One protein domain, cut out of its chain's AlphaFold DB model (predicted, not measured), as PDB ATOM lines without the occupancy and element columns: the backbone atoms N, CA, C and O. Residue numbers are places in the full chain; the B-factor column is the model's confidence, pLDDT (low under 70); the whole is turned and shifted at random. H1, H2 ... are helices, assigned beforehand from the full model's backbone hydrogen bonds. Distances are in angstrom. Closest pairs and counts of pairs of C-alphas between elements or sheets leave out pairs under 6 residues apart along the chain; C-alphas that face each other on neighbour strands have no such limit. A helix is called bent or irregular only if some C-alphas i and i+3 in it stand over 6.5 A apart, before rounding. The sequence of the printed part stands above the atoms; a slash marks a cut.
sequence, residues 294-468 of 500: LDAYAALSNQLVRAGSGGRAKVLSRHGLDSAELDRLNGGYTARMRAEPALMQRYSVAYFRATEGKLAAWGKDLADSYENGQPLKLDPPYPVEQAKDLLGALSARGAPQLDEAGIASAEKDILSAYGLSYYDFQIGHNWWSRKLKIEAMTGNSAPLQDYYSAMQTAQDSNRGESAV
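AT A GLANCE: This is residues 294 to 468 of the 500 residues of the protein "Peptidase_M48 domain-containing protein" of Gammaproteobacteria bacterium (UniProt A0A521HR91). Two groups of helices, H1 to H3 and H5 to H8, are joined through H4, which packs on H3 and on H7. H7 lies near the middle and crosses H5; at the far end of H8, residues 463 to 468 stick out. The printed part has 175 residues, with eight named helices, H1 to H8 in chain order, and no named strand: all helix. It is compact, with a radius of gyration of the C-alphas of 17.2 A and spans of 46 by 43 by 33 A.

HOW THE PARTS SIT: H1, residues 294 to 318, was assigned as one helix by its hydrogen bonds but is bent, with C-alphas 306 and 309 9.3 A apart; its arms are H1a, 294 to 306, and H1b, 309 to 318. The arms touch, closest at the C-alphas of Leu 304 and Arg 312, 5.8 A. H2, residues 323 to 339, and H3, 342 to 353, only just touch, only at the corner, with C-alphas 337 and 343 5.3 A apart. H3 touches H1a with residues 347 to 352 alone, C-alphas 351 and 298 being closest at 4.6 A. H3 and H4, residues 360 to 372, form a hairpin, closest at C-alphas 349 and 367, 4.6 A. The hub is H7, residues 422 to 441; its closest C-alphas to H4 are 427 and 363, 6.1 A, and to H5, residues 384 to 396, 429 and 387, 6.8 A. H5 and H6, residues 404 to 418, form a hairpin, closest at C-alphas 394 and 410, 6.9 A. H5 touches H8, residues 446 to 468, at a shallow tilt of 28 degrees, closest at C-alphas 392 and 454, 4.5 A. Every O i to N i+4 pair is within hydrogen-bond range in H1a, H2, H4, H5 and H7, against 4 of 6 in H1b, 7 of 8 in H3, 7 of 11 in H6 and 16 of 19 in H8.

IN THESE COORDINATES: H1a begins at C-alpha 294 (100.669, 165.485, 123.256). H2 is 24.2 A long, H7 28.4 A and H8, with a kink of 30 degrees near residue 453, 32.5 A, ending at C-alpha 468 (134.693, 192.715, 105.258).

THE WHOLE: The C-alphas farthest apart, of Gly 320 and Val 468, are 50.8 A apart. The printed part has no cut, and the link from H4 to H5, 11 residues, is long. The pLDDT is under 70 at residues 398 to 402, 440 to 446, 449 and 455 to 468.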
ATOM      1  N   LEU A 294      99.428 165.253 123.997       88.56
ATOM      2  CA  LEU A 294     100.669 165.485 123.256       88.56
ATOM      3  C   LEU A 294     100.469 165.369 121.739       88.56
ATOM      4  O   LEU A 294     101.048 166.155 120.988       88.56
ATOM      5  N   ASP A 295      99.647 164.419 121.298       92.19
ATOM      6  CA  ASP A 295      99.417 164.143 119.882       92.19
ATOM      7  C   ASP A 295      98.573 165.254 119.250       92.19
ATOM      8  O   ASP A 295      98.915 165.767 118.181       92.19
ATOM      9  N   ALA A 296      97.523 165.703 119.944       95.81
ATOM     10  CA  ALA A 296      96.714 166.848 119.545       95.81
ATOM     11  C   ALA A 296      97.543 168.140 119.515       95.81
ATOM     12  O   ALA A 296      97.418 168.932 118.578       95.81
ATOM     13  N   TYR A 297      98.431 168.344 120.492       92.06
ATOM     14  CA  TYR A 297      99.358 169.478 120.508       92.06
ATOM     15  C   TYR A 297     100.370 169.427 119.351       92.06
ATOM     16  O   TYR A 297     100.640 170.451 118.717       92.06
ATOM     17  N   ALA A 298     100.909 168.249 119.030       85.31
ATOM     18  CA  ALA A 298     101.820 168.067 117.904       85.31
ATOM     19  C   ALA A 298     101.118 168.298 116.556       85.31
ATOM     20  O   ALA A 298     101.667 168.975 115.684       85.31
ATOM     21  N   ALA A 299      99.878 167.822 116.410       91.56
ATOM     22  CA  ALA A 299      99.051 168.071 115.234       91.56
ATOM     23  C   ALA A 299      98.685 169.556 115.081       91.56
ATOM     24  O   ALA A 299      98.799 170.111 113.988       91.56
ATOM     25  N   LEU A 300      98.306 170.229 116.174       89.81
ATOM     26  CA  LEU A 300      98.080 171.675 116.195       89.81
ATOM     27  C   LEU A 300      99.348 172.430 115.774       89.81
ATOM     28  O   LEU A 300      99.285 173.315 114.921       89.81
ATOM     29  N   SER A 301     100.500 172.054 116.331       83.19
ATOM     30  CA  SER A 301     101.797 172.651 115.997       83.19
ATOM     31  C   SER A 301     102.139 172.470 114.516       83.19
ATOM     32  O   SER A 301     102.521 173.436 113.858       83.19
ATOM     33  N   ASN A 302     101.921 171.275 113.958       88.44
ATOM     34  CA  ASN A 302     102.093 171.000 112.529       88.44
ATOM     35  C   ASN A 302     101.192 171.901 111.662       88.44
ATOM     36  O   ASN A 302     101.670 172.573 110.743       88.44
ATOM     37  N   GLN A 303      99.903 171.997 112.005       89.06
ATOM     38  CA  GLN A 303      98.948 172.852 111.296       89.06
ATOM     39  C   GLN A 303      99.332 174.334 111.354       89.06
ATOM     40  O   GLN A 303      99.167 175.039 110.359       89.06
ATOM     41  N   LEU A 304      99.839 174.813 112.493       83.56
ATOM     42  CA  LEU A 304     100.289 176.194 112.666       83.56
ATOM     43  C   LEU A 304     101.517 176.507 111.805       83.56
ATOM     44  O   LEU A 304     101.533 177.551 111.156       83.56
ATOM     45  N   VAL A 305     102.504 175.605 111.751       80.38
ATOM     46  CA  VAL A 305     103.692 175.776 110.897       80.38
ATOM     47  C   VAL A 305     103.290 175.817 109.424       80.38
ATOM     48  O   VAL A 305     103.698 176.723 108.705       80.38
ATOM     49  N   ARG A 306     102.432 174.891 108.979       84.88
ATOM     50  CA  ARG A 306     101.944 174.860 107.592       84.88
ATOM     51  C   ARG A 306     101.107 176.086 107.223       84.88
ATOM     52  O   ARG A 306     101.153 176.546 106.088       84.88
ATOM     53  N   ALA A 307     100.284 176.573 108.148       85.00
ATOM     54  CA  ALA A 307      99.396 177.704 107.897       85.00
ATOM     55  C   ALA A 307     100.136 179.050 107.844       85.00
ATOM     56  O   ALA A 307      99.612 180.001 107.257       85.00
ATOM     57  N   GLY A 308     101.312 179.140 108.472       80.06
ATOM     58  CA  GLY A 308     102.070 180.379 108.605       80.06
ATOM     59  C   GLY A 308     101.306 181.478 109.354       80.06
ATOM     60  O   GLY A 308     100.227 181.266 109.922       80.06
ATOM     61  N   SER A 309     101.855 182.692 109.334       77.25
ATOM     62  CA  SER A 309     101.306 183.853 110.050       77.25
ATOM     63  C   SER A 309      99.882 184.209 109.602       77.25
ATOM     64  O   SER A 309      98.983 184.374 110.428       77.25
ATOM     65  N   GLY A 310      99.644 184.229 108.286       80.69
ATOM     66  CA  GLY A 310      98.348 184.571 107.690       80.69
ATOM     67  C   GLY A 310      97.236 183.556 107.975       80.69
ATOM     68  O   GLY A 310      96.059 183.915 107.980       80.69
ATOM     69  N   GLY A 311      97.581 182.294 108.247       87.12
ATOM     70  CA  GLY A 311      96.618 181.240 108.564       87.12
ATOM     71  C   GLY A 311      96.451 180.958 110.061       87.12
ATOM     72  O   GLY A 311      95.495 180.272 110.439       87.12
ATOM     73  N   ARG A 312      97.325 181.502 110.919       86.69
ATOM     74  CA  ARG A 312      97.371 181.232 112.366       86.69
ATOM     75  C   ARG A 312      96.028 181.449 113.059       86.69
ATOM     76  O   ARG A 312      95.535 180.537 113.716       86.69
ATOM     77  N   ALA A 313      95.395 182.608 112.866       91.44
ATOM     78  CA  ALA A 313      94.112 182.926 113.503       91.44
ATOM     79  C   ALA A 313      93.004 181.923 113.125       91.44
ATOM     80  O   ALA A 313      92.202 181.515 113.963       91.44
ATOM     81  N   LYS A 314      92.998 181.460 111.868       95.12
ATOM     82  CA  LYS A 314      92.042 180.460 111.378       95.12
ATOM     83  C   LYS A 314      92.312 179.067 111.948       95.12
ATOM     84  O   LYS A 314      91.378 178.284 112.096       95.12
ATOM     85  N   VAL A 315      93.574 178.705 112.187       93.56
ATOM     86  CA  VAL A 315      93.917 177.447 112.872       93.56
ATOM     87  C   VAL A 315      93.451 177.517 114.323       93.56
ATOM     88  O   VAL A 315      92.690 176.654 114.740       93.56
ATOM     89  N   LEU A 316      93.811 178.578 115.047       93.50
ATOM     90  CA  LEU A 316      93.435 178.772 116.449       93.50
ATOM     91  C   LEU A 316      91.918 178.727 116.664       93.50
ATOM     92  O   LEU A 316      91.431 177.941 117.471       93.50
ATOM     93  N   SER A 317      91.158 179.462 115.847       95.38
ATOM     94  CA  SER A 317      89.692 179.470 115.927       95.38
ATOM     95  C   SER A 317      89.061 178.091 115.696       95.38
ATOM     96  O   SER A 317      88.063 177.776 116.338       95.38
ATOM     97  N   ARG A 318      89.634 177.245 114.825       96.06
ATOM     98  CA  ARG A 318      89.137 175.873 114.595       96.06
ATOM     99  C   ARG A 318      89.318 174.962 115.804       96.06
ATOM    100  O   ARG A 318      88.552 174.019 115.957       96.06
ATOM    101  N   HIS A 319      90.317 175.254 116.626       94.81
ATOM    102  CA  HIS A 319      90.640 174.509 117.840       94.81
ATOM    103  C   HIS A 319      90.072 175.165 119.102       94.81
ATOM    104  O   HIS A 319      90.333 174.686 120.198       94.81
ATOM    105  N   GLY A 320      89.293 176.244 118.958       94.94
ATOM    106  CA  GLY A 320      88.727 176.977 120.090       94.94
ATOM    107  C   GLY A 320      89.778 177.645 120.977       94.94
ATOM    108  O   GLY A 320      89.507 177.836 122.152       94.94
ATOM    109  N   LEU A 321      90.950 177.970 120.420       94.00
ATOM    110  CA  LEU A 321      92.080 178.539 121.152       94.00
ATOM    111  C   LEU A 321      92.259 180.031 120.868       94.00
ATOM    112  O   LEU A 321      92.100 180.486 119.731       94.00
ATOM    113  N   ASP A 322      92.700 180.769 121.880       92.44
ATOM    114  CA  ASP A 322      93.288 182.096 121.748       92.44
ATOM    115  C   ASP A 322      94.833 182.067 121.810       92.44
ATOM    116  O   ASP A 322      95.481 181.030 121.989       92.44
ATOM    117  N   SER A 323      95.461 183.227 121.599       88.56
ATOM    118  CA  SER A 323      96.926 183.340 121.619       88.56
ATOM    119  C   SER A 323      97.533 183.064 122.999       88.56
ATOM    120  O   SER A 323      98.638 182.533 123.071       88.56
ATOM    121  N   ALA A 324      96.839 183.416 124.082       91.69
ATOM    122  CA  ALA A 324      97.332 183.228 125.441       91.69
ATOM    123  C   ALA A 324      97.246 181.753 125.868       91.69
ATOM    124  O   ALA A 324      98.142 181.261 126.554       91.69
ATOM    125  N   GLU A 325      96.201 181.042 125.448       92.81
ATOM    126  CA  GLU A 325      96.056 179.592 125.597       92.81
ATOM    127  C   GLU A 325      97.142 178.850 124.816       92.81
ATOM    128  O   GLU A 325      97.801 177.967 125.366       92.81
ATOM    129  N   LEU A 326      97.424 179.266 123.574       89.12
ATOM    130  CA  LEU A 326      98.536 178.700 122.809       89.12
ATOM    131  C   LEU A 326      99.900 178.955 123.478       89.12
ATOM    132  O   LEU A 326     100.751 178.067 123.492       89.12
ATOM    133  N   ASP A 327     100.127 180.133 124.062       84.75
ATOM    134  CA  ASP A 327     101.370 180.415 124.791       84.75
ATOM    135  C   ASP A 327     101.521 179.525 126.035       84.75
ATOM    136  O   ASP A 327     102.622 179.039 126.319       84.75
ATOM    137  N   ARG A 328     100.422 179.242 126.749       90.44
ATOM    138  CA  ARG A 328     100.417 178.300 127.881       90.44
ATOM    139  C   ARG A 328     100.664 176.861 127.435       90.44
ATOM    140  O   ARG A 328     101.491 176.188 128.052       90.44
ATOM    141  N   LEU A 329     100.033 176.416 126.346       88.06
ATOM    142  CA  LEU A 329     100.293 175.118 125.710       88.06
ATOM    143  C   LEU A 329     101.776 174.957 125.355       88.06
ATOM    144  O   LEU A 329     102.429 174.013 125.809       88.06
ATOM    145  N   ASN A 330     102.325 175.918 124.605       82.31
ATOM    146  CA  ASN A 330     103.721 175.921 124.175       82.31
ATOM    147  C   ASN A 330     104.674 175.904 125.373       82.31
ATOM    148  O   ASN A 330     105.609 175.101 125.416       82.31
ATOM    149  N   GLY A 331     104.444 176.779 126.356       80.94
ATOM    150  CA  GLY A 331     105.264 176.867 127.560       80.94
ATOM    151  C   GLY A 331     105.239 175.573 128.372       80.94
ATOM    152  O   GLY A 331     106.293 175.085 128.785       80.94
ATOM    153  N   GLY A 332     104.055 174.985 128.544       87.56
ATOM    154  CA  GLY A 332     103.847 173.761 129.307       87.56
ATOM    155  C   GLY A 332     104.529 172.544 128.685       87.56
ATOM    156  O   GLY A 332     105.341 171.891 129.345       87.56
ATOM    157  N   TYR A 333     104.278 172.265 127.404       83.19
ATOM    158  CA  TYR A 333     104.931 171.145 126.722       83.19
ATOM    159  C   TYR A 333     106.437 171.365 126.547       83.19
ATOM    160  O   TYR A 333     107.208 170.425 126.721       83.19
ATOM    161  N   THR A 334     106.896 172.599 126.307       80.19
ATOM    162  CA  THR A 334     108.339 172.905 126.260       80.19
ATOM    163  C   THR A 334     109.022 172.642 127.600       80.19
ATOM    164  O   THR A 334     110.113 172.072 127.635       80.19
ATOM    165  N   ALA A 335     108.396 173.034 128.714       80.56
ATOM    166  CA  ALA A 335     108.929 172.764 130.045       80.56
ATOM    167  C   ALA A 335     109.025 171.256 130.317       80.56
ATOM    168  O   ALA A 335     110.047 170.791 130.819       80.56
ATOM    169  N   ARG A 336     108.006 170.487 129.918       85.50
ATOM    170  CA  ARG A 336     107.994 169.026 130.068       85.50
ATOM    171  C   ARG A 336     109.019 168.330 129.187       85.50
ATOM    172  O   ARG A 336     109.717 167.462 129.681       85.50
ATOM    173  N   MET A 337     109.183 168.746 127.932       80.06
ATOM    174  CA  MET A 337     110.218 168.193 127.050       80.06
ATOM    175  C   MET A 337     111.636 168.510 127.541       80.06
ATOM    176  O   MET A 337     112.553 167.726 127.320       80.06
ATOM    177  N   ARG A 338     111.835 169.645 128.227       75.56
ATOM    178  CA  ARG A 338     113.113 169.958 128.885       75.56
ATOM    179  C   ARG A 338     113.356 169.078 130.113       75.56
ATOM    180  O   ARG A 338     114.498 168.708 130.360       75.56
ATOM    181  N   ALA A 339     112.311 168.797 130.891       79.69
ATOM    182  CA  ALA A 339     112.395 167.958 132.083       79.69
ATOM    183  C   ALA A 339     112.553 166.467 131.740       79.69
ATOM    184  O   ALA A 339     113.312 165.763 132.396       79.69
ATOM    185  N   GLU A 340     111.872 166.008 130.691       79.88
ATOM    186  CA  GLU A 340     111.882 164.632 130.197       79.88
ATOM    187  C   GLU A 340     112.209 164.624 128.695       79.88
ATOM    188  O   GLU A 340     111.299 164.662 127.861       79.88
ATOM    189  N   PRO A 341     113.502 164.558 128.318       72.88
ATOM    190  CA  PRO A 341     113.927 164.597 126.917       72.88
ATOM    191  C   PRO A 341     113.283 163.524 126.025       72.88
ATOM    192  O   PRO A 341     113.040 163.780 124.847       72.88
ATOM    193  N   ALA A 342     112.923 162.359 126.581       71.81
ATOM    194  CA  ALA A 342     112.212 161.294 125.865       71.81
ATOM    195  C   ALA A 342     110.833 161.736 125.322       71.81
ATOM    196  O   ALA A 342     110.369 161.232 124.295       71.81
ATOM    197  N   LEU A 343     110.190 162.737 125.943       77.38
ATOM    198  CA  LEU A 343     108.935 163.318 125.454       77.38
ATOM    199  C   LEU A 343     109.114 164.001 124.085       77.38
ATOM    200  O   LEU A 343     108.188 163.992 123.276       77.38
ATOM    201  N   MET A 344     110.305 164.539 123.793       73.94
ATOM    202  CA  MET A 344     110.610 165.187 122.510       73.94
ATOM    203  C   MET A 344     110.538 164.201 121.341       73.94
ATOM    204  O   MET A 344     110.075 164.560 120.256       73.94
ATOM    205  N   GLN A 345     110.951 162.947 121.555       73.56
ATOM    206  CA  GLN A 345     110.865 161.913 120.525       73.56
ATOM    207  C   GLN A 345     109.402 161.576 120.218       73.56
ATOM    208  O   GLN A 345     109.024 161.541 119.048       73.56
ATOM    209  N   ARG A 346     108.559 161.418 121.250       78.88
ATOM    210  CA  ARG A 346     107.113 161.190 121.072       78.88
ATOM    211  C   ARG A 346     106.430 162.357 120.363       78.88
ATOM    212  O   ARG A 346     105.695 162.139 119.406       78.88
ATOM    213  N   TYR A 347     106.738 163.587 120.777       80.69
ATOM    214  CA  TYR A 347     106.253 164.793 120.110       80.69
ATOM    215  C   TYR A 347     106.653 164.820 118.628       80.69
ATOM    216  O   TYR A 347     105.814 165.076 117.770       80.69
ATOM    217  N   SER A 348     107.915 164.513 118.312       77.94
ATOM    218  CA  SER A 348     108.418 164.496 116.933       77.94
ATOM    219  C   SER A 348     107.694 163.455 116.073       77.94
ATOM    220  O   SER A 348     107.289 163.767 114.955       77.94
ATOM    221  N   VAL A 349     107.474 162.244 116.601       81.88
ATOM    222  CA  VAL A 349     106.703 161.191 115.915       81.88
ATOM    223  C   VAL A 349     105.279 161.665 115.628       81.88
ATOM    224  O   VAL A 349     104.841 161.601 114.479       81.88
ATOM    225  N   ALA A 350     104.576 162.199 116.630       82.38
ATOM    226  CA  ALA A 350     103.217 162.709 116.461       82.38
ATOM    227  C   ALA A 350     103.155 163.891 115.473       82.38
ATOM    228  O   ALA A 350     102.271 163.942 114.616       82.38
ATOM    229  N   TYR A 351     104.136 164.797 115.521       84.19
ATOM    230  CA  TYR A 351     104.249 165.936 114.608       84.19
ATOM    231  C   TYR A 351     104.414 165.480 113.155       84.19
ATOM    232  O   TYR A 351     103.717 165.973 112.267       84.19
ATOM    233  N   PHE A 352     105.319 164.528 112.901       84.75
ATOM    234  CA  PHE A 352     105.541 163.993 111.559       84.75
ATOM    235  C   PHE A 352     104.349 163.161 111.075       84.75
ATOM    236  O   PHE A 352     103.964 163.261 109.908       84.75
ATOM    237  N   ARG A 353     103.690 162.417 111.967       92.50
ATOM    238  CA  ARG A 353     102.470 161.659 111.657       92.50
ATOM    239  C   ARG A 353     101.308 162.568 111.249       92.50
ATOM    240  O   ARG A 353     100.536 162.201 110.364       92.50
ATOM    241  N   ALA A 354     101.233 163.764 111.828       90.88
ATOM    242  CA  ALA A 354     100.262 164.800 111.485       90.88
ATOM    243  C   ALA A 354     100.594 165.576 110.195       90.88
ATOM    244  O   ALA A 354      99.859 166.494 109.838       90.88
ATOM    245  N   THR A 355     101.674 165.230 109.485       91.50
ATOM    246  CA  THR A 355     102.074 165.942 108.265       91.50
ATOM    247  C   THR A 355     100.991 165.865 107.193       91.50
ATOM    248  O   THR A 355     100.608 164.787 106.732       91.50
ATOM    249  N   GLU A 356     100.554 167.032 106.732       92.50
ATOM    250  CA  GLU A 356      99.636 167.192 105.603       92.50
ATOM    251  C   GLU A 356     100.331 167.791 104.369       92.50
ATOM    252  O   GLU A 356     101.480 168.221 104.428       92.50
ATOM    253  N   GLY A 357      99.617 167.868 103.241       93.06
ATOM    254  CA  GLY A 357     100.092 168.534 102.026       93.06
ATOM    255  C   GLY A 357     100.961 167.652 101.128       93.06
ATOM    256  O   GLY A 357     100.830 166.428 101.126       93.06
ATOM    257  N   LYS A 358     101.827 168.294 100.333       94.06
ATOM    258  CA  LYS A 358     102.620 167.650  99.271       94.06
ATOM    259  C   LYS A 358     103.499 166.523  99.809       94.06
ATOM    260  O   LYS A 358     103.592 165.482  99.168       94.06
ATOM    261  N   LEU A 359     104.095 166.712 100.989       95.44
ATOM    262  CA  LEU A 359     105.003 165.738 101.600       95.44
ATOM    263  C   LEU A 359     104.379 164.888 102.724       95.44
ATOM    264  O   LEU A 359     105.102 164.287 103.517       95.44
ATOM    265  N   ALA A 360     103.046 164.777 102.780       96.94
ATOM    266  CA  ALA A 360     102.343 164.013 103.819       96.94
ATOM    267  C   ALA A 360     102.813 162.552 103.945       96.94
ATOM    268  O   ALA A 360     102.957 162.040 105.054       96.94
ATOM    269  N   ALA A 361     103.070 161.879 102.818       97.94
ATOM    270  CA  ALA A 361     103.548 160.495 102.817       97.94
ATOM    271  C   ALA A 361     104.944 160.363 103.457       97.94
ATOM    272  O   ALA A 361     105.158 159.471 104.270       97.94
ATOM    273  N   TRP A 362     105.857 161.295 103.169       97.44
ATOM    274  CA  TRP A 362     107.214 161.318 103.729       97.44
ATOM    275  C   TRP A 362     107.242 161.680 105.213       97.44
ATOM    276  O   TRP A 362     108.060 161.142 105.952       97.44
ATOM    277  N   GLY A 363     106.329 162.540 105.671       89.56
ATOM    278  CA  GLY A 363     106.137 162.776 107.104       89.56
ATOM    279  C   GLY A 363     105.693 161.509 107.844       89.56
ATOM    280  O   GLY A 363     106.232 161.179 108.895       89.56
ATOM    281  N   LYS A 364     104.770 160.730 107.271       95.56
ATOM    282  CA  LYS A 364     104.348 159.451 107.870       95.56
ATOM    283  C   LYS A 364     105.464 158.403 107.844       95.56
ATOM    284  O   LYS A 364     105.677 157.742 108.851       95.56
ATOM    285  N   ASP A 365     106.222 158.323 106.752       94.50
ATOM    286  CA  ASP A 365     107.399 157.450 106.640       94.50
ATOM    287  C   ASP A 365     108.478 157.797 107.688       94.50
ATOM    288  O   ASP A 365     109.025 156.915 108.349       94.50
ATOM    289  N   LEU A 366     108.717 159.093 107.930       85.00
ATOM    290  CA  LEU A 366     109.557 159.574 109.031       85.00
ATOM    291  C   LEU A 366     109.042 159.113 110.398       85.00
ATOM    292  O   LEU A 366     109.821 158.599 111.201       85.00
ATOM    293  N   ALA A 367     107.750 159.311 110.669       84.56
ATOM    294  CA  ALA A 367     107.136 158.917 111.932       84.56
ATOM    295  C   ALA A 367     107.286 157.408 112.172       84.56
ATOM    296  O   ALA A 367     107.732 157.003 113.242       84.56
ATOM    297  N   ASP A 368     107.005 156.594 111.155       88.31
ATOM    298  CA  ASP A 368     107.116 155.139 111.232       88.31
ATOM    299  C   ASP A 368     108.570 154.686 111.427       88.31
ATOM    300  O   ASP A 368     108.819 153.759 112.201       88.31
ATOM    301  N   SER A 369     109.534 155.356 110.782       82.56
ATOM    302  CA  SER A 369     110.967 155.096 110.973       82.56
ATOM    303  C   SER A 369     111.431 155.417 112.395       82.56
ATOM    304  O   SER A 369     112.228 154.664 112.963       82.56
ATOM    305  N   TYR A 370     110.964 156.523 112.981       74.56
ATOM    306  CA  TYR A 370     111.310 156.910 114.351       74.56
ATOM    307  C   TYR A 370     110.602 156.066 115.412       74.56
ATOM    308  O   TYR A 370     111.203 155.806 116.446       74.56
ATOM    309  N   GLU A 371     109.354 155.655 115.178       78.94
ATOM    310  CA  GLU A 371     108.556 154.877 116.133       78.94
ATOM    311  C   GLU A 371     108.974 153.404 116.162       78.94
ATOM    312  O   GLU A 371     109.148 152.830 117.234       78.94
ATOM    313  N   ASN A 372     109.179 152.797 114.991       77.88
ATOM    314  CA  ASN A 372     109.411 151.354 114.872       77.88
ATOM    315  C   ASN A 372     110.896 150.979 114.756       77.88
ATOM    316  O   ASN A 372     111.227 149.798 114.631       77.88
ATOM    317  N   GLY A 373     111.792 151.971 114.745       71.81
ATOM    318  CA  GLY A 373     113.226 151.757 114.553       71.81
ATOM    319  C   GLY A 373     113.561 151.103 113.211       71.81
ATOM    320  O   GLY A 373     114.425 150.235 113.140       71.81
ATOM    321  N   GLN A 374     112.839 151.474 112.150       73.94
ATOM    322  CA  GLN A 374     112.971 150.868 110.822       73.94
ATOM    323  C   GLN A 374     113.599 151.839 109.810       73.94
ATOM    324  O   GLN A 374     113.484 153.061 109.976       73.94
ATOM    325  N   PRO A 375     114.222 151.326 108.733       82.00
ATOM    326  CA  PRO A 375     114.586 152.133 107.575       82.00
ATOM    327  C   PRO A 375     113.384 152.870 106.968       82.00
ATOM    328  O   PRO A 375     112.243 152.419 107.077       82.00
ATOM    329  N   LEU A 376     113.660 153.998 106.311       88.12
ATOM    330  CA  LEU A 376     112.669 154.720 105.508       88.12
ATOM    331  C   LEU A 376     112.262 153.864 104.303       88.12
ATOM    332  O   LEU A 376     113.115 153.215 103.695       88.12
ATOM    333  N   LYS A 377     110.969 153.847 103.975       93.12
ATOM    334  CA  LYS A 377     110.404 152.977 102.931       93.12
ATOM    335  C   LYS A 377     110.219 153.684 101.599       93.12
ATOM    336  O   LYS A 377     110.166 153.019 100.569       93.12
ATOM    337  N   LEU A 378     110.032 155.001 101.624       95.69
ATOM    338  CA  LEU A 378     109.774 155.764 100.409       95.69
ATOM    339  C   LEU A 378     111.074 156.101  99.680       95.69
ATOM    340  O   LEU A 378     112.146 156.188 100.273       95.69
ATOM    341  N   ASP A 379     110.966 156.353  98.380       96.31
ATOM    342  CA  ASP A 379     112.029 157.045  97.661       96.31
ATOM    343  C   ASP A 379     112.123 158.509  98.126       96.31
ATOM    344  O   ASP A 379     111.133 159.070  98.618       96.31
ATOM    345  N   PRO A 380     113.287 159.167  97.975       95.56
ATOM    346  CA  PRO A 380     113.448 160.547  98.410       95.56
ATOM    347  C   PRO A 380     112.422 161.507  97.787       95.56
ATOM    348  O   PRO A 380     112.124 161.392  96.598       95.56
ATOM    349  N   PRO A 381     111.930 162.511  98.543       93.69
ATOM    350  CA  PRO A 381     110.947 163.474  98.035       93.69
ATOM    351  C   PRO A 381     111.509 164.384  96.931       93.69
ATOM    352  O   PRO A 381     110.752 165.002  96.184       93.69
ATOM    353  N   TYR A 382     112.836 164.493  96.858       95.88
ATOM    354  CA  TYR A 382     113.607 165.201  95.840       95.88
ATOM    355  C   TYR A 382     115.077 164.736  95.877       95.88
ATOM    356  O   TYR A 382     115.496 164.177  96.898       95.88
ATOM    357  N   PRO A 383     115.869 164.953  94.805       96.12
ATOM    358  CA  PRO A 383     117.271 164.528  94.726       96.12
ATOM    359  C   PRO A 383     118.160 165.093  95.845       96.12
ATOM    360  O   PRO A 383     117.903 166.180  96.364       96.12
ATOM    361  N   VAL A 384     119.243 164.379  96.179       92.94
ATOM    362  CA  VAL A 384     120.172 164.775  97.258       92.94
ATOM    363  C   VAL A 384     120.855 166.115  96.983       92.94
ATOM    364  O   VAL A 384     120.971 166.925  97.895       92.94
ATOM    365  N   GLU A 385     121.214 166.406  95.729       92.56
ATOM    366  CA  GLU A 385     121.826 167.693  95.370       92.56
ATOM    367  C   GLU A 385     120.862 168.859  95.607       92.56
ATOM    368  O   GLU A 385     121.219 169.832  96.262       92.56
ATOM    369  N   GLN A 386     119.589 168.708  95.222       94.88
ATOM    370  CA  GLN A 386     118.562 169.699  95.550       94.88
ATOM    371  C   GLN A 386     118.411 169.857  97.072       94.88
ATOM    372  O   GLN A 386     118.247 170.967  97.573       94.88
ATOM    373  N   ALA A 387     118.467 168.759  97.827       91.25
ATOM    374  CA  ALA A 387     118.382 168.805  99.281       91.25
ATOM    375  C   ALA A 387     119.560 169.567  99.914       91.25
ATOM    376  O   ALA A 387     119.347 170.303 100.881       91.25
ATOM    377  N   LYS A 388     120.771 169.406  99.368       89.69
ATOM    378  CA  LYS A 388     121.991 170.119  99.776       89.69
ATOM    379  C   LYS A 388     121.907 171.604  99.455       89.69
ATOM    380  O   LYS A 388     122.134 172.421 100.345       89.69
ATOM    381  N   ASP A 389     121.514 171.946  98.231       90.50
ATOM    382  CA  ASP A 389     121.367 173.334  97.782       90.50
ATOM    383  C   ASP A 389     120.366 174.093  98.657       90.50
ATOM    384  O   ASP A 389     120.659 175.177  99.163       90.50
ATOM    385  N   LEU A 390     119.199 173.488  98.908       90.81
ATOM    386  CA  LEU A 390     118.175 174.058  99.780       90.81
ATOM    387  C   LEU A 390     118.679 174.225 101.218       90.81
ATOM    388  O   LEU A 390     118.453 175.271 101.828       90.81
ATOM    389  N   LEU A 391     119.373 173.219 101.761       84.94
ATOM    390  CA  LEU A 391     119.924 173.279 103.114       84.94
ATOM    391  C   LEU A 391     120.967 174.394 103.247       84.94
ATOM    392  O   LEU A 391     120.898 175.170 104.201       84.94
ATOM    393  N   GLY A 392     121.895 174.507 102.296       83.88
ATOM    394  CA  GLY A 392     122.906 175.564 102.276       83.88
ATOM    395  C   GLY A 392     122.284 176.954 102.142       83.88
ATOM    396  O   GLY A 392     122.542 177.829 102.972       83.88
ATOM    397  N   ALA A 393     121.393 177.144 101.165       86.94
ATOM    398  CA  ALA A 393     120.744 178.428 100.901       86.94
ATOM    399  C   ALA A 393     119.887 178.916 102.080       86.94
ATOM    400  O   ALA A 393     119.905 180.099 102.423       86.94
ATOM    401  N   LEU A 394     119.155 178.015 102.742       82.94
ATOM    402  CA  LEU A 394     118.356 178.368 103.916       82.94
ATOM    403  C   LEU A 394     119.219 178.588 105.162       82.94
ATOM    404  O   LEU A 394     118.932 179.492 105.949       82.94
ATOM    405  N   SER A 395     120.298 177.821 105.333       77.69
ATOM    406  CA  SER A 395     121.242 178.013 106.444       77.69
ATOM    407  C   SER A 395     121.967 179.354 106.349       77.69
ATOM    408  O   SER A 395     122.129 180.025 107.368       77.69
ATOM    409  N   ALA A 396     122.305 179.806 105.134       79.00
ATOM    410  CA  ALA A 396     122.838 181.148 104.885       79.00
ATOM    411  C   ALA A 396     121.883 182.262 105.350       79.00
ATOM    412  O   ALA A 396     122.318 183.357 105.689       79.00
ATOM    413  N   ARG A 397     120.573 181.995 105.410       75.19
ATOM    414  CA  ARG A 397     119.569 182.953 105.895       75.19
ATOM    415  C   ARG A 397     119.292 182.847 107.395       75.19
ATOM    416  O   ARG A 397     118.501 183.627 107.912       75.19
ATOM    417  N   GLY A 398     119.935 181.914 108.100       64.94
ATOM    418  CA  GLY A 398     119.736 181.693 109.536       64.94
ATOM    419  C   GLY A 398     118.789 180.541 109.884       64.94
ATOM    420  O   GLY A 398     118.380 180.418 111.040       64.94
ATOM    421  N   ALA A 399     118.441 179.667 108.930       61.50
ATOM    422  CA  ALA A 399     117.750 178.419 109.256       61.50
ATOM    423  C   ALA A 399     118.594 177.542 110.214       61.50
ATOM    424  O   ALA A 399     119.824 177.568 110.150       61.50
ATOM    425  N   PRO A 400     117.958 176.757 111.108       49.88
ATOM    426  CA  PRO A 400     116.511 176.563 111.258       49.88
ATOM    427  C   PRO A 400     115.782 177.658 112.068       49.88
ATOM    428  O   PRO A 400     114.591 177.519 112.321       49.88
ATOM    429  N   GLN A 401     116.451 178.738 112.490       59.75
ATOM    430  CA  GLN A 401     115.880 179.779 113.362       59.75
ATOM    431  C   GLN A 401     115.436 181.027 112.579       59.75
ATOM    432  O   GLN A 401     115.820 182.147 112.916       59.75
ATOM    433  N   LEU A 402     114.628 180.838 111.533       67.50
ATOM    434  CA  LEU A 402     114.033 181.953 110.792       67.50
ATOM    435  C   LEU A 402     112.812 182.506 111.536       67.50
ATOM    436  O   LEU A 402     111.988 181.745 112.044       67.50
ATOM    437  N   ASP A 403     112.689 183.832 111.580       73.81
ATOM    438  CA  ASP A 403     111.443 184.492 111.966       73.81
ATOM    439  C   ASP A 403     110.432 184.479 110.803       73.81
ATOM    440  O   ASP A 403     110.721 183.998 109.705       73.81
ATOM    441  N   GLU A 404     109.218 184.991 111.024       74.81
ATOM    442  CA  GLU A 404     108.165 184.977 109.995       74.81
ATOM    443  C   GLU A 404     108.575 185.707 108.708       74.81
ATOM    444  O   GLU A 404     108.248 185.250 107.610       74.81
ATOM    445  N   ALA A 405     109.310 186.816 108.825       80.62
ATOM    446  CA  ALA A 405     109.796 187.565 107.671       80.62
ATOM    447  C   ALA A 405     110.859 186.767 106.899       80.62
ATOM    448  O   ALA A 405     110.817 186.702 105.667       80.62
ATOM    449  N   GLY A 406     111.772 186.112 107.619       83.12
ATOM    450  CA  GLY A 406     112.778 185.218 107.062       83.12
ATOM    451  C   GLY A 406     112.163 184.017 106.349       83.12
ATOM    452  O   GLY A 406     112.595 183.689 105.246       83.12
ATOM    453  N   ILE A 407     111.119 183.407 106.923       81.94
ATOM    454  CA  ILE A 407     110.365 182.313 106.290       81.94
ATOM    455  C   ILE A 407     109.713 182.799 104.994       81.94
ATOM    456  O   ILE A 407     109.938 182.200 103.946       81.94
ATOM    457  N   ALA A 408     108.972 183.911 105.029       85.19
ATOM    458  CA  ALA A 408     108.295 184.438 103.843       85.19
ATOM    459  C   ALA A 408     109.282 184.798 102.716       85.19
ATOM    460  O   ALA A 408     109.028 184.526 101.541       85.19
ATOM    461  N   SER A 409     110.433 185.381 103.066       88.00
ATOM    462  CA  SER A 409     111.497 185.678 102.105       88.00
ATOM    463  C   SER A 409     112.135 184.403 101.546       88.00
ATOM    464  O   SER A 409     112.331 184.300 100.339       88.00
ATOM    465  N   ALA A 410     112.423 183.407 102.385       87.12
ATOM    466  CA  ALA A 410     112.958 182.120 101.949       87.12
ATOM    467  C   ALA A 410     111.998 181.364 101.015       87.12
ATOM    468  O   ALA A 410     112.427 180.796 100.009       87.12
ATOM    469  N   GLU A 411     110.698 181.382 101.314       90.44
ATOM    470  CA  GLU A 411     109.680 180.782 100.454       90.44
ATOM    471  C   GLU A 411     109.633 181.454  99.090       90.44
ATOM    472  O   GLU A 411     109.662 180.778  98.063       90.44
ATOM    473  N   LYS A 412     109.626 182.787  99.077       90.81
ATOM    474  CA  LYS A 412     109.600 183.569  97.845       90.81
ATOM    475  C   LYS A 412     110.851 183.352  96.996       90.81
ATOM    476  O   LYS A 412     110.720 183.108  95.799       90.81
ATOM    477  N   ASP A 413     112.031 183.453  97.596       91.38
ATOM    478  CA  ASP A 413     113.282 183.615  96.848       91.38
ATOM    479  C   ASP A 413     114.000 182.292  96.556       91.38
ATOM    480  O   ASP A 413     114.808 182.235  95.634       91.38
ATOM    481  N   ILE A 414     113.753 181.250  97.357       92.62
ATOM    482  CA  ILE A 414     114.465 179.966  97.265       92.62
ATOM    483  C   ILE A 414     113.483 178.843  96.943       92.62
ATOM    484  O   ILE A 414     113.632 178.142  95.948       92.62
ATOM    485  N   LEU A 415     112.475 178.648  97.793       92.38
ATOM    486  CA  LEU A 415     111.676 177.419  97.771       92.38
ATOM    487  C   LEU A 415     110.614 177.404  96.666       92.38
ATOM    488  O   LEU A 415     110.309 176.337  96.125       92.38
ATOM    489  N   SER A 416     110.103 178.574  96.274       92.44
ATOM    490  CA  SER A 416     109.121 178.721  95.194       92.44
ATOM    491  C   SER A 416     109.622 178.159  93.860       92.44
ATOM    492  O   SER A 416     108.845 177.533  93.138       92.44
ATOM    493  N   ALA A 417     110.925 178.284  93.576       93.62
ATOM    494  CA  ALA A 417     111.565 177.746  92.374       93.62
ATOM    495  C   ALA A 417     111.448 176.215  92.272       93.62
ATOM    496  O   ALA A 417     111.443 175.659  91.176       93.62
ATOM    497  N   TYR A 418     111.292 175.539  93.412       93.25
ATOM    498  CA  TYR A 418     111.125 174.090  93.513       93.25
ATOM    499  C   TYR A 418     109.675 173.677  93.815       93.25
ATOM    500  O   TYR A 418     109.385 172.496  94.032       93.25
ATOM    501  N   GLY A 419     108.747 174.641  93.861       93.50
ATOM    502  CA  GLY A 419     107.366 174.413  94.279       93.50
ATOM    503  C   GLY A 419     107.283 173.813  95.685       93.50
ATOM    504  O   GLY A 419     106.548 172.840  95.893       93.50
ATOM    505  N   LEU A 420     108.097 174.324  96.611       93.31
ATOM    506  CA  LEU A 420     108.132 173.928  98.017       93.31
ATOM    507  C   LEU A 420     107.755 175.123  98.903       93.31
ATOM    508  O   LEU A 420     108.093 176.265  98.599       93.31
ATOM    509  N   SER A 421     107.072 174.848 100.007       91.44
ATOM    510  CA  SER A 421     106.974 175.755 101.156       91.44
ATOM    511  C   SER A 421     108.121 175.504 102.140       91.44
ATOM    512  O   SER A 421     108.827 174.493 102.052       91.44
ATOM    513  N   TYR A 422     108.305 176.394 103.115       85.06
ATOM    514  CA  TYR A 422     109.264 176.177 104.202       85.06
ATOM    515  C   TYR A 422     108.883 174.954 105.036       85.06
ATOM    516  O   TYR A 422     109.744 174.181 105.458       85.06
ATOM    517  N   TYR A 423     107.580 174.728 105.187       85.56
ATOM    518  CA  TYR A 423     107.030 173.521 105.780       85.56
ATOM    519  C   TYR A 423     107.414 172.257 104.984       85.56
ATOM    520  O   TYR A 423     107.904 171.295 105.577       85.56
ATOM    521  N   ASP A 424     107.297 172.259 103.649       90.88
ATOM    522  CA  ASP A 424     107.740 171.121 102.823       90.88
ATOM    523  C   ASP A 424     109.256 170.893 102.946       90.88
ATOM    524  O   ASP A 424     109.710 169.759 103.102       90.88
ATOM    525  N   PHE A 425     110.054 171.965 102.944       89.12
ATOM    526  CA  PHE A 425     111.495 171.857 103.169       89.12
ATOM    527  C   PHE A 425     111.817 171.176 104.502       89.12
ATOM    528  O   PHE A 425     112.669 170.291 104.534       89.12
ATOM    529  N   GLN A 426     111.142 171.543 105.595       80.56
ATOM    530  CA  GLN A 426     111.392 170.931 106.900       80.56
ATOM    531  C   GLN A 426     111.139 169.422 106.875       80.56
ATOM    532  O   GLN A 426     111.951 168.662 107.406       80.56
ATOM    533  N   ILE A 427     110.057 168.972 106.240       83.94
ATOM    534  CA  ILE A 427     109.749 167.543 106.126       83.94
ATOM    535  C   ILE A 427     110.812 166.827 105.292       83.94
ATOM    536  O   ILE A 427     111.378 165.831 105.744       83.94
ATOM    537  N   GLY A 428     111.141 167.347 104.109       86.69
ATOM    538  CA  GLY A 428     112.126 166.704 103.245       86.69
ATOM    539  C   GLY A 428     113.558 166.758 103.797       86.69
ATOM    540  O   GLY A 428     114.301 165.790 103.641       86.69
ATOM    541  N   HIS A 429     113.941 167.820 104.514       84.94
ATOM    542  CA  HIS A 429     115.216 167.903 105.234       84.94
ATOM    543  C   HIS A 429     115.302 166.857 106.348       84.94
ATOM    544  O   HIS A 429     116.306 166.155 106.451       84.94
ATOM    545  N   ASN A 430     114.254 166.716 107.166       82.81
ATOM    546  CA  ASN A 430     114.228 165.695 108.213       82.81
ATOM    547  C   ASN A 430     114.272 164.282 107.618       82.81
ATOM    548  O   ASN A 430     114.962 163.421 108.166       82.81
ATOM    549  N   TRP A 431     113.605 164.056 106.483       89.88
ATOM    550  CA  TRP A 431     113.625 162.777 105.771       89.88
ATOM    551  C   TRP A 431     115.040 162.440 105.280       89.88
ATOM    552  O   TRP A 431     115.567 161.375 105.603       89.88
ATOM    553  N   TRP A 432     115.712 163.381 104.606       87.56
ATOM    554  CA  TRP A 432     117.104 163.214 104.172       87.56
ATOM    555  C   TRP A 432     118.071 163.042 105.346       87.56
ATOM    556  O   TRP A 432     118.916 162.150 105.314       87.56
ATOM    557  N   SER A 433     117.915 163.828 106.415       79.19
ATOM    558  CA  SER A 433     118.715 163.689 107.637       79.19
ATOM    559  C   SER A 433     118.593 162.286 108.233       79.19
ATOM    560  O   SER A 433     119.602 161.670 108.578       79.19
ATOM    561  N   ARG A 434     117.369 161.748 108.324       81.12
ATOM    562  CA  ARG A 434     117.124 160.394 108.831       81.12
ATOM    563  C   ARG A 434     117.746 159.338 107.918       81.12
ATOM    564  O   ARG A 434     118.440 158.467 108.435       81.12
ATOM    565  N   LYS A 435     117.573 159.447 106.596       84.56
ATOM    566  CA  LYS A 435     118.176 158.528 105.615       84.56
ATOM    567  C   LYS A 435     119.696 158.464 105.752       84.56
ATOM    568  O   LYS A 435     120.252 157.392 105.958       84.56
ATOM    569  N   LEU A 436     120.355 159.618 105.709       78.00
ATOM    570  CA  LEU A 436     121.814 159.700 105.733       78.00
ATOM    571  C   LEU A 436     122.403 159.278 107.086       78.00
ATOM    572  O   LEU A 436     123.495 158.724 107.131       78.00
ATOM    573  N   LYS A 437     121.684 159.494 108.197       70.62
ATOM    574  CA  LYS A 437     122.082 158.963 109.513       70.62
ATOM    575  C   LYS A 437     122.023 157.438 109.552       70.62
ATOM    576  O   LYS A 437     122.937 156.828 110.094       70.62
ATOM    577  N   ILE A 438     120.986 156.835 108.971       71.25
ATOM    578  CA  ILE A 438     120.879 155.374 108.855       71.25
ATOM    579  C   ILE A 438     122.027 154.832 107.996       71.25
ATOM    580  O   ILE A 438     122.700 153.896 108.407       71.25
ATOM    581  N   GLU A 439     122.311 155.456 106.850       70.06
ATOM    582  CA  GLU A 439     123.449 155.089 105.994       70.06
ATOM    583  C   GLU A 439     124.794 155.236 106.725       70.06
ATOM    584  O   GLU A 439     125.633 154.337 106.659       70.06
ATOM    585  N   ALA A 440     124.984 156.299 107.508       61.84
ATOM    586  CA  ALA A 440     126.188 156.475 108.316       61.84
ATOM    587  C   ALA A 440     126.362 155.374 109.376       61.84
ATOM    588  O   ALA A 440     127.482 154.908 109.580       61.84
ATOM    589  N   MET A 441     125.270 154.900 109.992       62.47
ATOM    590  CA  MET A 441     125.296 153.759 110.925       62.47
ATOM    591  C   MET A 441     125.749 152.455 110.250       62.47
ATOM    592  O   MET A 441     126.212 151.548 110.931       62.47
ATOM    593  N   THR A 442     125.664 152.363 108.919       59.34
ATOM    594  CA  THR A 442     126.124 151.195 108.143       59.34
ATOM    595  C   THR A 442     127.614 151.225 107.786       59.34
ATOM    596  O   THR A 442     128.104 150.310 107.124       59.34
ATOM    597  N   GLY A 443     128.342 152.259 108.229       51.34
ATOM    598  CA  GLY A 443     129.789 152.400 108.043       51.34
ATOM    599  C   GLY A 443     130.216 153.394 106.960       51.34
ATOM    600  O   GLY A 443     131.412 153.608 106.788       51.34
ATOM    601  N   ASN A 444     129.281 154.036 106.247       64.38
ATOM    602  CA  ASN A 444     129.598 155.084 105.269       64.38
ATOM    603  C   ASN A 444     129.039 156.446 105.703       64.38
ATOM    604  O   ASN A 444     127.921 156.819 105.350       64.38
ATOM    605  N   SER A 445     129.827 157.217 106.454       67.06
ATOM    606  CA  SER A 445     129.430 158.551 106.919       67.06
ATOM    607  C   SER A 445     129.673 159.672 105.903       67.06
ATOM    608  O   SER A 445     129.262 160.805 106.155       67.06
ATOM    609  N   ALA A 446     130.346 159.404 104.778       69.12
ATOM    610  CA  ALA A 446     130.732 160.445 103.823       69.12
ATOM    611  C   ALA A 446     129.526 161.200 103.218       69.12
ATOM    612  O   ALA A 446     129.564 162.430 103.219       69.12
ATOM    613  N   PRO A 447     128.422 160.538 102.805       72.06
ATOM    614  CA  PRO A 447     127.225 161.235 102.322       72.06
ATOM    615  C   PRO A 447     126.578 162.143 103.377       72.06
ATOM    616  O   PRO A 447     126.110 163.234 103.062       72.06
ATOM    617  N   LEU A 448     126.579 161.722 104.647       72.00
ATOM    618  CA  LEU A 448     126.062 162.528 105.757       72.00
ATOM    619  C   LEU A 448     126.921 163.781 105.987       72.00
ATOM    620  O   LEU A 448     126.382 164.870 106.179       72.00
ATOM    621  N   GLN A 449     128.248 163.631 105.952       69.88
ATOM    622  CA  GLN A 449     129.187 164.747 106.089       69.88
ATOM    623  C   GLN A 449     129.046 165.740 104.931       69.88
ATOM    624  O   GLN A 449     128.924 166.940 105.170       69.88
ATOM    625  N   ASP A 450     128.998 165.244 103.693       75.25
ATOM    626  CA  ASP A 450     128.783 166.059 102.495       75.25
ATOM    627  C   ASP A 450     127.459 166.831 102.573       75.25
ATOM    628  O   ASP A 450     127.434 168.045 102.363       75.25
ATOM    629  N   TYR A 451     126.378 166.173 102.995       77.50
ATOM    630  CA  TYR A 451     125.075 166.812 103.163       77.50
ATOM    631  C   TYR A 451     125.108 168.000 104.130       77.50
ATOM    632  O   TYR A 451     124.591 169.075 103.823       77.50
ATOM    633  N   TYR A 452     125.754 167.838 105.288       73.81
ATOM    634  CA  TYR A 452     125.849 168.896 106.296       73.81
ATOM    635  C   TYR A 452     126.954 169.931 106.023       73.81
ATOM    636  O   TYR A 452     126.899 171.031 106.581       73.81
ATOM    637  N   SER A 453     127.905 169.653 105.125       73.12
ATOM    638  CA  SER A 453     128.940 170.615 104.704       73.12
ATOM    639  C   SER A 453     128.354 171.871 104.038       73.12
ATOM    640  O   SER A 453     128.901 172.973 104.176       73.12
ATOM    641  N   ALA A 454     127.185 171.741 103.401       70.12
ATOM    642  CA  ALA A 454     126.443 172.854 102.811       70.12
ATOM    643  C   ALA A 454     126.047 173.916 103.856       70.12
ATOM    644  O   ALA A 454     126.021 175.108 103.550       70.12
ATOM    645  N   MET A 455     125.797 173.512 105.111       67.12
ATOM    646  CA  MET A 455     125.510 174.451 106.204       67.12
ATOM    647  C   MET A 455     126.755 175.238 106.630       67.12
ATOM    648  O   MET A 455     126.659 176.432 106.907       67.12
ATOM    649  N   GLN A 456     127.916 174.578 106.684       60.56
ATOM    650  CA  GLN A 456     129.174 175.178 107.145       60.56
ATOM    651  C   GLN A 456     129.696 176.207 106.138       60.56
ATOM    652  O   GLN A 456     129.950 177.353 106.500       60.56
ATOM    653  N   THR A 457     129.724 175.842 104.853       59.62
ATOM    654  CA  THR A 457     130.151 176.727 103.755       59.62
ATOM    655  C   THR A 457     129.334 178.028 103.709       59.62
ATOM    656  O   THR A 457     129.877 179.121 103.517       59.62
ATOM    657  N   ALA A 458     128.023 177.929 103.944       57.06
ATOM    658  CA  ALA A 458     127.114 179.071 103.996       57.06
ATOM    659  C   ALA A 458     127.376 179.991 105.205       57.06
ATOM    660  O   ALA A 458     127.360 181.216 105.080       57.06
ATOM    661  N   GLN A 459     127.648 179.411 106.379       55.69
ATOM    662  CA  GLN A 459     127.949 180.167 107.598       55.69
ATOM    663  C   GLN A 459     129.302 180.886 107.523       55.69
ATOM    664  O   GLN A 459     129.418 182.024 107.987       55.69
ATOM    665  N   ASP A 460     130.304 180.258 106.909       55.00
ATOM    666  CA  ASP A 460     131.631 180.849 106.729       55.00
ATOM    667  C   ASP A 460     131.626 181.984 105.696       55.00
ATOM    668  O   ASP A 460     132.288 183.002 105.906       55.00
ATOM    669  N   SER A 461     130.801 181.881 104.649       54.38
ATOM    670  CA  SER A 461     130.590 182.966 103.674       54.38
ATOM    671  C   SER A 461     129.998 184.221 104.336       54.38
ATOM    672  O   SER A 461     130.518 185.322 104.155       54.38
ATOM    673  N   ASN A 462     128.997 184.059 105.210       51.47
ATOM    674  CA  ASN A 462     128.413 185.173 105.970       51.47
ATOM    675  C   ASN A 462     129.379 185.778 107.005       51.47
ATOM    676  O   ASN A 462     129.358 186.987 107.248       51.47
ATOM    677  N   ARG A 463     130.243 184.963 107.631       49.91
ATOM    678  CA  ARG A 463     131.311 185.471 108.514       49.91
ATOM    679  C   ARG A 463     132.361 186.258 107.731       49.91
ATOM    680  O   ARG A 463     132.822 187.285 108.226       49.91
ATOM    681  N   GLY A 464     132.704 185.808 106.524       41.56
ATOM    682  CA  GLY A 464     133.587 186.518 105.600       41.56
ATOM    683  C   GLY A 464     133.040 187.894 105.218       41.56
ATOM    684  O   GLY A 464     133.749 188.888 105.354       41.56
ATOM    685  N   GLU A 465     131.763 187.991 104.843       42.12
ATOM    686  CA  GLU A 465     131.117 189.276 104.530       42.12
ATOM    687  C   GLU A 465     130.995 190.198 105.755       42.12
ATOM    688  O   GLU A 465     131.248 191.399 105.655       42.12
ATOM    689  N   SER A 466     130.709 189.651 106.943       36.06
ATOM    690  CA  SER A 466     130.707 190.418 108.198       36.06
ATOM    691  C   SER A 466     132.100 190.939 108.582       36.06
ATOM    692  O   SER A 466     132.196 192.021 109.169       36.06
ATOM    693  N   ALA A 467     133.176 190.207 108.278       31.67
ATOM    694  CA  ALA A 467     134.560 190.637 108.509       31.67
ATOM    695  C   ALA A 467     134.997 191.735 107.518       31.67
ATOM    696  O   ALA A 467     135.707 192.672 107.889       31.67
ATOM    697  N   VAL A 468     134.500 191.671 106.278       35.09
ATOM    698  CA  VAL A 468     134.693 192.715 105.258       35.09
ATOM    699  C   VAL A 468     133.897 193.983 105.609       35.09
ATOM    700  O   VAL A 468     134.425 195.086 105.477       35.09
TER     701      VAL A 468